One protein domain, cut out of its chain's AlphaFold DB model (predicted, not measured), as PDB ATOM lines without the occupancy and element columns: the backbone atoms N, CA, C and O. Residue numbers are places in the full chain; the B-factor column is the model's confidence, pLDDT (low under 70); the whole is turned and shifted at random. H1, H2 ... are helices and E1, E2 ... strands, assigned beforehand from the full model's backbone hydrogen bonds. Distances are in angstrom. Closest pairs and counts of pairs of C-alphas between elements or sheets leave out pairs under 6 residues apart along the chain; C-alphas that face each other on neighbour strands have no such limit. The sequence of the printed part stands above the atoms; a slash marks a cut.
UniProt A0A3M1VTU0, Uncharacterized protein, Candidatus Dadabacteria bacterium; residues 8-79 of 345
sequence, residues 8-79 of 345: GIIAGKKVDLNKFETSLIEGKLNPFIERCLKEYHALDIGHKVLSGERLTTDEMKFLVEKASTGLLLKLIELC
ATOM      1  N   GLY A   8      14.711   0.380  45.147       62.44
ATOM      2  CA  GLY A   8      15.263  -0.942  44.839       62.44
ATOM      3  C   GLY A   8      16.418  -0.834  43.844       62.44
ATOM      4  O   GLY A   8      16.582   0.203  43.201       62.44
ATOM      5  N   ILE A   9      17.224  -1.888  43.712       53.12
ATOM      6  CA  ILE A   9      18.243  -1.984  42.659       53.12
ATOM      7  C   ILE A   9      17.751  -2.978  41.610       53.12
ATOM      8  O   ILE A   9      17.517  -4.141  41.927       53.12
ATOM      9  N   ILE A  10      17.601  -2.521  40.367       51.19
ATOM     10  CA  ILE A  10      17.251  -3.360  39.212       51.19
ATOM     11  C   ILE A  10      18.331  -3.141  38.151       51.19
ATOM     12  O   ILE A  10      18.612  -1.996  37.795       51.19
ATOM     13  N   ALA A  11      18.969  -4.224  37.692       44.59
ATOM     14  CA  ALA A  11      20.079  -4.189  36.730       44.59
ATOM     15  C   ALA A  11      21.196  -3.185  37.108       44.59
ATOM     16  O   ALA A  11      21.674  -2.409  36.283       44.59
ATOM     17  N   GLY A  12      21.563  -3.143  38.394       57.41
ATOM     18  CA  GLY A  12      22.611  -2.253  38.911       57.41
ATOM     19  C   GLY A  12      22.216  -0.777  39.053       57.41
ATOM     20  O   GLY A  12      23.051   0.035  39.441       57.41
ATOM     21  N   LYS A  13      20.958  -0.397  38.781       50.38
ATOM     22  CA  LYS A  13      20.476   0.987  38.916       50.38
ATOM     23  C   LYS A  13      19.489   1.126  40.071       50.38
ATOM     24  O   LYS A  13      18.593   0.301  40.230       50.38
ATOM     25  N   LYS A  14      19.646   2.191  40.865       55.66
ATOM     26  CA  LYS A  14      18.737   2.564  41.959       55.66
ATOM     27  C   LYS A  14      17.445   3.145  41.376       55.66
ATOM     28  O   LYS A  14      17.503   4.119  40.630       55.66
ATOM     29  N   VAL A  15      16.292   2.578  41.724       56.66
ATOM     30  CA  VAL A  15      14.984   2.993  41.191       56.66
ATOM     31  C   VAL A  15      13.977   3.214  42.320       56.66
ATOM     32  O   VAL A  15      13.919   2.414  43.248       56.66
ATOM     33  N   ASP A  16      13.209   4.308  42.261       56.16
ATOM     34  CA  ASP A  16      12.194   4.688  43.264       56.16
ATOM     35  C   ASP A  16      10.961   3.793  43.158       56.16
ATOM     36  O   ASP A  16      10.190   3.931  42.208       56.16
ATOM     37  N   LEU A  17      10.772   2.901  44.135       50.81
ATOM     38  CA  LEU A  17       9.726   1.873  44.120       50.81
ATOM     39  C   LEU A  17       8.301   2.458  44.151       50.81
ATOM     40  O   LEU A  17       7.367   1.790  43.715       50.81
ATOM     41  N   ASN A  18       8.125   3.722  44.560       45.34
ATOM     42  CA  ASN A  18       6.809   4.373  44.586       45.34
ATOM     43  C   ASN A  18       6.337   4.841  43.202       45.34
ATOM     44  O   ASN A  18       5.144   5.043  42.995       45.34
ATOM     45  N   LYS A  19       7.245   4.991  42.226       47.72
ATOM     46  CA  LYS A  19       6.881   5.325  40.834       47.72
ATOM     47  C   LYS A  19       6.390   4.115  40.029       47.72
ATOM     48  O   LYS A  19       5.991   4.272  38.881       47.72
ATOM     49  N   PHE A  20       6.411   2.922  40.623       49.28
ATOM     50  CA  PHE A  20       6.010   1.663  39.989       49.28
ATOM     51  C   PHE A  20       4.552   1.285  40.251       49.28
ATOM     52  O   PHE A  20       4.101   0.254  39.757       49.28
ATOM     53  N   GLU A  21       3.811   2.081  41.026       48.16
ATOM     54  CA  GLU A  21       2.432   1.748  41.403       48.16
ATOM     55  C   GLU A  21       1.420   1.927  40.254       48.16
ATOM     56  O   GLU A  21       0.272   1.512  40.391       48.16
ATOM     57  N   THR A  22       1.818   2.487  39.104       51.94
ATOM     58  CA  THR A  22       0.939   2.630  37.932       51.94
ATOM     59  C   THR A  22       1.558   1.989  36.692       51.94
ATOM     60  O   THR A  22       2.573   2.438  36.160       51.94
ATOM     61  N   SER A  23       0.933   0.900  36.234       56.72
ATOM     62  CA  SER A  23       1.338   0.152  35.039       56.72
ATOM     63  C   SER A  23       1.057   0.903  33.731       56.72
ATOM     64  O   SER A  23       1.626   0.565  32.695       56.72
ATOM     65  N   LEU A  24       0.224   1.947  33.774       56.91
ATOM     66  CA  LEU A  24      -0.291   2.639  32.599       56.91
ATOM     67  C   LEU A  24      -0.120   4.150  32.727       56.91
ATOM     68  O   LEU A  24      -0.514   4.743  33.732       56.91
ATOM     69  N   ILE A  25       0.405   4.766  31.670       60.94
ATOM     70  CA  ILE A  25       0.336   6.210  31.440       60.94
ATOM     71  C   ILE A  25      -0.586   6.379  30.233       60.94
ATOM     72  O   ILE A  25      -0.210   6.000  29.129       60.94
ATOM     73  N   GLU A  26      -1.814   6.863  30.442       64.75
ATOM     74  CA  GLU A  26      -2.761   7.198  29.356       64.75
ATOM     75  C   GLU A  26      -3.015   6.059  28.340       64.75
ATOM     76  O   GLU A  26      -3.107   6.284  27.137       64.75
ATOM     77  N   GLY A  27      -3.101   4.807  28.806       70.81
ATOM     78  CA  GLY A  27      -3.316   3.652  27.921       70.81
ATOM     79  C   GLY A  27      -2.081   3.224  27.118       70.81
ATOM     80  O   GLY A  27      -2.201   2.403  26.214       70.81
ATOM     81  N   LYS A  28      -0.894   3.743  27.453       78.56
ATOM     82  CA  LYS A  28       0.403   3.282  26.946       78.56
ATOM     83  C   LYS A  28       1.186   2.554  28.035       78.56
ATOM     84  O   LYS A  28       1.032   2.828  29.231       78.56
ATOM     85  N   LEU A  29       2.062   1.648  27.600       82.31
ATOM     86  CA  LEU A  29       3.034   1.008  28.480       82.31
ATOM     87  C   LEU A  29       3.964   2.073  29.066       82.31
ATOM     88  O   LEU A  29       4.520   2.902  28.349       82.31
ATOM     89  N   ASN A  30       4.163   2.031  30.380       84.69
ATOM     90  CA  ASN A  30       5.243   2.783  31.004       84.69
ATOM     91  C   ASN A  30       6.602   2.265  30.463       84.69
ATOM     92  O   ASN A  30       6.774   1.043  30.383       84.69
ATOM     93  N   PRO A  31       7.588   3.140  30.168       84.50
ATOM     94  CA  PRO A  31       8.919   2.748  29.686       84.50
ATOM     95  C   PRO A  31       9.620   1.649  30.501       84.50
ATOM     96  O   PRO A  31      10.435   0.897  29.965       84.50
ATOM     97  N   PHE A  32       9.329   1.543  31.801       80.31
ATOM     98  CA  PHE A  32       9.851   0.459  32.631       80.31
ATOM     99  C   PHE A  32       9.266  -0.904  32.245       80.31
ATOM    100  O   PHE A  32      10.019  -1.851  32.033       80.31
ATOM    101  N   ILE A  33       7.937  -1.004  32.125       83.56
ATOM    102  CA  ILE A  33       7.265  -2.250  31.733       83.56
ATOM    103  C   ILE A  33       7.684  -2.632  30.320       83.56
ATOM    104  O   ILE A  33       8.001  -3.789  30.077       83.56
ATOM    105  N   GLU A  34       7.763  -1.657  29.417       88.94
ATOM    106  CA  GLU A  34       8.243  -1.872  28.055       88.94
ATOM    107  C   GLU A  34       9.649  -2.494  28.034       88.94
ATOM    108  O   GLU A  34       9.888  -3.470  27.324       88.94
ATOM    109  N   ARG A  35      10.576  -1.984  28.860       86.69
ATOM    110  CA  ARG A  35      11.921  -2.557  28.998       86.69
ATOM    111  C   ARG A  35      11.881  -3.983  29.540       86.69
ATOM    112  O   ARG A  35      12.532  -4.847  28.964       86.69
ATOM    113  N   CYS A  36      11.110  -4.240  30.596       83.75
ATOM    114  CA  CYS A  36      10.967  -5.593  31.133       83.75
ATOM    115  C   CYS A  36      10.416  -6.556  30.077       83.75
ATOM    116  O   CYS A  36      10.960  -7.636  29.883       83.75
ATOM    117  N   LEU A  37       9.368  -6.168  29.350       90.12
ATOM    118  CA  LEU A  37       8.797  -7.003  28.298       90.12
ATOM    119  C   LEU A  37       9.796  -7.256  27.160       90.12
ATOM    120  O   LEU A  37       9.853  -8.375  26.659       90.12
ATOM    121  N   LYS A  38      10.615  -6.262  26.787       90.94
ATOM    122  CA  LYS A  38      11.718  -6.433  25.825       90.94
ATOM    123  C   LYS A  38      12.749  -7.454  26.306       90.94
ATOM    124  O   LYS A  38      13.123  -8.326  25.530       90.94
ATOM    125  N   GLU A  39      13.165  -7.381  27.570       88.69
ATOM    126  CA  GLU A  39      14.115  -8.331  28.177       88.69
ATOM    127  C   GLU A  39      13.591  -9.776  28.165       88.69
ATOM    128  O   GLU A  39      14.372 -10.714  28.032       88.69
ATOM    129  N   TYR A  40      12.271  -9.962  28.254       88.62
ATOM    130  CA  TYR A  40      11.626 -11.275  28.185       88.62
ATOM    131  C   TYR A  40      11.126 -11.662  26.783       88.62
ATOM    132  O   TYR A  40      10.418 -12.658  26.665       88.62
ATOM    133  N   HIS A  41      11.448 -10.898  25.731       93.31
ATOM    134  CA  HIS A  41      10.933 -11.118  24.368       93.31
ATOM    135  C   HIS A  41       9.392 -11.200  24.288       93.31
ATOM    136  O   HIS A  41       8.834 -11.932  23.479       93.31
ATOM    137  N   ALA A  42       8.696 -10.439  25.135       95.19
ATOM    138  CA  ALA A  42       7.240 -10.460  25.297       95.19
ATOM    139  C   ALA A  42       6.591  -9.086  25.048       95.19
ATOM    140  O   ALA A  42       5.476  -8.831  25.507       95.19
ATOM    141  N   LEU A  43       7.290  -8.175  24.361       95.12
ATOM    142  CA  LEU A  43       6.795  -6.821  24.094       95.12
ATOM    143  C   LEU A  43       5.501  -6.832  23.275       95.12
ATOM    144  O   LEU A  43       4.535  -6.179  23.668       95.12
ATOM    145  N   ASP A  44       5.465  -7.619  22.203       96.56
ATOM    146  CA  ASP A  44       4.293  -7.718  21.328       96.56
ATOM    147  C   ASP A  44       3.090  -8.306  22.073       96.56
ATOM    148  O   ASP A  44       1.982  -7.778  21.982       96.56
ATOM    149  N   ILE A  45       3.324  -9.325  22.911       97.12
ATOM    150  CA  ILE A  45       2.307  -9.880  23.816       97.12
ATOM    151  C   ILE A  45       1.787  -8.783  24.749       97.12
ATOM    152  O   ILE A  45       0.579  -8.624  24.893       97.12
ATOM    153  N   GLY A  46       2.671  -7.999  25.369       95.12
ATOM    154  CA  GLY A  46       2.263  -6.919  26.267       95.12
ATOM    155  C   GLY A  46       1.431  -5.835  25.579       95.12
ATOM    156  O   GLY A  46       0.449  -5.376  26.164       95.12
ATOM    157  N   HIS A  47       1.766  -5.461  24.340       94.81
ATOM    158  CA  HIS A  47       0.951  -4.538  23.548       94.81
ATOM    159  C   HIS A  47      -0.428  -5.115  23.237       94.81
ATOM    160  O   HIS A  47      -1.418  -4.425  23.469       94.81
ATOM    161  N   LYS A  48      -0.504  -6.382  22.807       95.69
ATOM    162  CA  LYS A  48      -1.781  -7.054  22.542       95.69
ATOM    163  C   LYS A  48      -2.654  -7.145  23.786       95.69
ATOM    164  O   LYS A  48      -3.834  -6.821  23.744       95.69
ATOM    165  N   VAL A  49      -2.075  -7.532  24.920       94.00
ATOM    166  CA  VAL A  49      -2.801  -7.610  26.195       94.00
ATOM    167  C   VAL A  49      -3.348  -6.243  26.600       94.00
ATOM    168  O   VAL A  49      -4.493  -6.146  27.036       94.00
ATOM    169  N   LEU A  50      -2.554  -5.186  26.417       91.94
ATOM    170  CA  LEU A  50      -2.969  -3.818  26.708       91.94
ATOM    171  C   LEU A  50      -4.101  -3.334  25.788       91.94
ATOM    172  O   LEU A  50      -5.035  -2.690  26.265       91.94
ATOM    173  N   SER A  51      -4.036  -3.639  24.488       91.19
ATOM    174  CA  SER A  51      -5.078  -3.274  23.517       91.19
ATOM    175  C   SER A  51      -6.300  -4.203  23.553       91.19
ATOM    176  O   SER A  51      -7.318  -3.891  22.937       91.19
ATOM    177  N   GLY A  52      -6.235  -5.315  24.294       90.69
ATOM    178  CA  GLY A  52      -7.273  -6.349  24.314       90.69
ATOM    179  C   GLY A  52      -7.284  -7.225  23.056       90.69
ATOM    180  O   GLY A  52      -8.279  -7.892  22.775       90.69
ATOM    181  N   GLU A  53      -6.199  -7.219  22.286       93.94
ATOM    182  CA  GLU A  53      -6.020  -8.093  21.135       93.94
ATOM    183  C   GLU A  53      -5.771  -9.543  21.548       93.94
ATOM    184  O   GLU A  53      -5.198  -9.871  22.590       93.94
ATOM    185  N   ARG A  54      -6.191 -10.446  20.665       94.94
ATOM    186  CA  ARG A  54      -6.090 -11.882  20.881       94.94
ATOM    187  C   ARG A  54      -4.676 -12.385  20.650       94.94
ATOM    188  O   ARG A  54      -4.108 -12.195  19.578       94.94
ATOM    189  N   LEU A  55      -4.175 -13.135  21.627       97.06
ATOM    190  CA  LEU A  55      -2.919 -13.863  21.486       97.06
ATOM    191  C   LEU A  55      -3.068 -15.053  20.527       97.06
ATOM    192  O   LEU A  55      -4.124 -15.705  20.501       97.06
ATOM    193  N   THR A  56      -2.015 -15.329  19.760       97.44
ATOM    194  CA  THR A  56      -1.876 -16.497  18.881       97.44
ATOM    195  C   THR A  56      -1.579 -17.762  19.686       97.44
ATOM    196  O   THR A  56      -1.255 -17.705  20.872       97.44
ATOM    197  N   THR A  57      -1.678 -18.930  19.048       97.06
ATOM    198  CA  THR A  57      -1.326 -20.207  19.690       97.06
ATOM    199  C   THR A  57       0.149 -20.266  20.096       97.06
ATOM    200  O   THR A  57       0.446 -20.732  21.192       97.06
ATOM    201  N   ASP A  58       1.062 -19.728  19.285       98.06
ATOM    202  CA  ASP A  58       2.491 -19.689  19.624       98.06
ATOM    203  C   ASP A  58       2.773 -18.776  20.825       98.06
ATOM    204  O   ASP A  58       3.573 -19.110  21.696       98.06
ATOM    205  N   GLU A  59       2.058 -17.652  20.928       98.19
ATOM    206  CA  GLU A  59       2.137 -16.762  22.089       98.19
ATOM    207  C   GLU A  59       1.587 -17.443  23.350       98.19
ATOM    208  O   GLU A  59       2.190 -17.335  24.417       98.19
ATOM    209  N   MET A  60       0.490 -18.208  23.247       98.12
ATOM    210  CA  MET A  60      -0.001 -19.032  24.364       98.12
ATOM    211  C   MET A  60       1.040 -20.064  24.794       98.12
ATOM    212  O   MET A  60       1.307 -20.201  25.987       98.12
ATOM    213  N   LYS A  61       1.655 -20.759  23.831       98.19
ATOM    214  CA  LYS A  61       2.700 -21.752  24.085       98.19
ATOM    215  C   LYS A  61       3.898 -21.131  24.798       98.19
ATOM    216  O   LYS A  61       4.346 -21.655  25.815       98.19
ATOM    217  N   PHE A  62       4.348 -19.960  24.348       98.12
ATOM    218  CA  PHE A  62       5.380 -19.188  25.036       98.12
ATOM    219  C   PHE A  62       4.993 -18.875  26.493       98.12
ATOM    220  O   PHE A  62       5.812 -19.046  27.401       98.12
ATOM    221  N   LEU A  63       3.749 -18.453  26.748       97.94
ATOM    222  CA  LEU A  63       3.286 -18.165  28.108       97.94
ATOM    223  C   LEU A  63       3.279 -19.406  29.007       97.94
ATOM    224  O   LEU A  63       3.664 -19.308  30.172       97.94
ATOM    225  N   VAL A  64       2.872 -20.563  28.484       97.50
ATOM    226  CA  VAL A  64       2.853 -21.816  29.251       97.50
ATOM    227  C   VAL A  64       4.275 -22.307  29.531       97.50
ATOM    228  O   VAL A  64       4.608 -22.528  30.696       97.50
ATOM    229  N   GLU A  65       5.136 -22.371  28.516       96.00
ATOM    230  CA  GLU A  65       6.447 -23.027  28.608       96.00
ATOM    231  C   GLU A  65       7.572 -22.122  29.136       96.00
ATOM    232  O   GLU A  65       8.517 -22.603  29.764       96.00
ATOM    233  N   LYS A  66       7.538 -20.814  28.835       95.69
ATOM    234  CA  LYS A  66       8.709 -19.924  28.980       95.69
ATOM    235  C   LYS A  66       8.483 -18.712  29.871       95.69
ATOM    236  O   LYS A  66       9.438 -18.234  30.484       95.69
ATOM    237  N   ALA A  67       7.258 -18.194  29.970       94.69
ATOM    238  CA  ALA A  67       7.023 -16.985  30.757       94.69
ATOM    239  C   ALA A  67       7.367 -17.208  32.233       94.69
ATOM    240  O   ALA A  67       6.947 -18.194  32.828       94.69
ATOM    241  N   SER A  68       8.088 -16.285  32.865       92.31
ATOM    242  CA  SER A  68       8.312 -16.343  34.313       92.31
ATOM    243  C   SER A  68       7.057 -15.910  35.081       92.31
ATOM    244  O   SER A  68       6.209 -15.188  34.555       92.31
ATOM    245  N   THR A  69       6.938 -16.281  36.359       90.69
ATOM    246  CA  THR A  69       5.854 -15.772  37.222       90.69
ATOM    247  C   THR A  69       5.845 -14.242  37.278       90.69
ATOM    248  O   THR A  69       4.781 -13.630  37.235       90.69
ATOM    249  N   GLY A  70       7.024 -13.612  37.320       89.31
ATOM    250  CA  GLY A  70       7.148 -12.153  37.294       89.31
ATOM    251  C   GLY A  70       6.579 -11.539  36.013       89.31
ATOM    252  O   GLY A  70       5.830 -10.567  36.091       89.31
ATOM    253  N   LEU A  71       6.869 -12.142  34.854       92.12
ATOM    254  CA  LEU A  71       6.313 -11.714  33.569       92.12
ATOM    255  C   LEU A  71       4.785 -11.844  33.545       92.12
ATOM    256  O   LEU A  71       4.103 -10.892  33.176       92.12
ATOM    257  N   LEU A  72       4.237 -12.981  33.990       94.94
ATOM    258  CA  LEU A  72       2.787 -13.202  34.025       94.94
ATOM    259  C   LEU A  72       2.067 -12.167  34.894       94.94
ATOM    260  O   LEU A  72       1.065 -11.600  34.469       94.94
ATOM    261  N   LEU A  73       2.599 -11.866  36.082       90.62
ATOM    262  CA  LEU A  73       2.033 -10.835  36.955       90.62
ATOM    263  C   LEU A  73       2.041  -9.456  36.282       90.62
ATOM    264  O   LEU A  73       1.071  -8.711  36.410       90.62
ATOM    265  N   LYS A  74       3.093  -9.129  35.522       89.50
ATOM    266  CA  LYS A  74       3.156  -7.876  34.759       89.50
ATOM    267  C   LYS A  74       2.175  -7.828  33.599       89.50
ATOM    268  O   LYS A  74       1.566  -6.789  33.390       89.50
ATOM    269  N   LEU A  75       1.958  -8.935  32.900       93.00
ATOM    270  CA  LEU A  75       0.936  -9.010  31.856       93.00
ATOM    271  C   LEU A  75      -0.486  -8.897  32.436       93.00
ATOM    272  O   LEU A  75      -1.328  -8.212  31.863       93.00
ATOM    273  N   ILE A  76      -0.756  -9.476  33.610       91.94
ATOM    274  CA  ILE A  76      -2.052  -9.314  34.294       91.94
ATOM    275  C   ILE A  76      -2.317  -7.852  34.670       91.94
ATOM    276  O   ILE A  76      -3.443  -7.383  34.520       91.94
ATOM    277  N   GLU A  77      -1.297  -7.113  35.125       88.56
ATOM    278  CA  GLU A  77      -1.408  -5.673  35.422       88.56
ATOM    279  C   GLU A  77      -1.812  -4.831  34.194       88.56
ATOM    280  O   GLU A  77      -2.286  -3.704  34.363       88.56
ATOM    281  N   LEU A  78      -1.625  -5.359  32.979       90.44
ATOM    282  CA  LEU A  78      -2.013  -4.723  31.719       90.44
ATOM    283  C   LEU A  78      -3.415  -5.120  31.245       90.44
ATOM    284  O   LEU A  78      -3.963  -4.429  30.393       90.44
ATOM    285  N   CYS A  79      -4.007  -6.192  31.785       88.62
ATOM    286  CA  CYS A  79      -5.312  -6.689  31.350       88.62
ATOM    287  C   CYS A  79      -6.426  -5.682  31.706       88.62
ATOM    288  O   CYS A  79      -6.759  -5.520  32.890       88.62
TER     289      CYS A  79
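Overview. This is residues 8 to 79 of the 345 residues of an uncharacterized protein of Candidatus Dadabacteria bacterium (UniProt A0A3M1VTU0). Four short helices, H2 to H5, gather loosely into a small helical body, with H5 near H2 and H3 and with H4 near H3, and a small hairpin of two strands, E1 and E2, lies away from them at one end. Of the hairpin, residues 10 to 15 stick out free, and H1, a single short turn, follows it before the chain reaches the body. The printed part has 72 residues, with two named strands and then five named helices along the chain; the sheet, E1 - E2, is antiparallel, and the class is mostly helix. The whole is compact, with a radius of gyration of the C-alphas of 12.6 A, and the C-alphas span 37 by 27 by 15 A.

Arrangement. E1, residues 8 to 10, and E2, residues 13 to 16, form an antiparallel hairpin, with 136 degrees between their directions. N 8 and O 15 are 2.9 A apart and N 10 and O 13 are 3.0 A apart, both within hydrogen-bond range. H1, residues 17 to 20, is apart from H2, residues 31 to 39, but only just, at 8.4 A. H2 and H3, residues 43 to 51, only just touch, with 3 pairs of C-alphas within 8 A, and touch only at the corner by their link; their closest C-alphas are those of Leu 37 and Leu 43, 4.7 A apart. H3 is close but not clearly touching to H4, residues 57 to 65; their closest C-alphas, those of Ile 45 and Glu 59, are 7.1 A apart. H5, residues 69 to 76, is close but not clearly touching to H3; their closest C-alphas, those of Gly 46 and Leu 75, are 6.1 A apart. H3 and H5 run the same way at a shallow tilt of 34 degrees, only just short of steep. H2 and H4 are apart. Every O i to N i+4 pair is within hydrogen-bond range in H2, H3, H4 and H5; H1 is too short for such a pair.

Along the chain. E1 begins at C-alpha 8, (15.263, -0.942, 44.839), and measures 6.4 A from first to last C-alpha; E2 measures 10.1 A and H1 5.6 A. H2 measures 12.3 A from C-alpha 31, (8.919, 2.748, 29.686). H3 measures 12.4 A, H4 12.2 A and H5 10.6 A, ending at C-alpha 76, (-2.052, -9.314, 34.294).

Size, cuts and confidence. The two C-alphas farthest apart, those of Lys 14 and Thr 57, are 37.6 A apart. The printed part has no cut and no long link; H1 to H2 is short, and in it residues 24 to 25 pair antiparallel with residues 28 to 29. Mean pLDDT of the printed part is 81.6, and residues 8 to 26 are under 70.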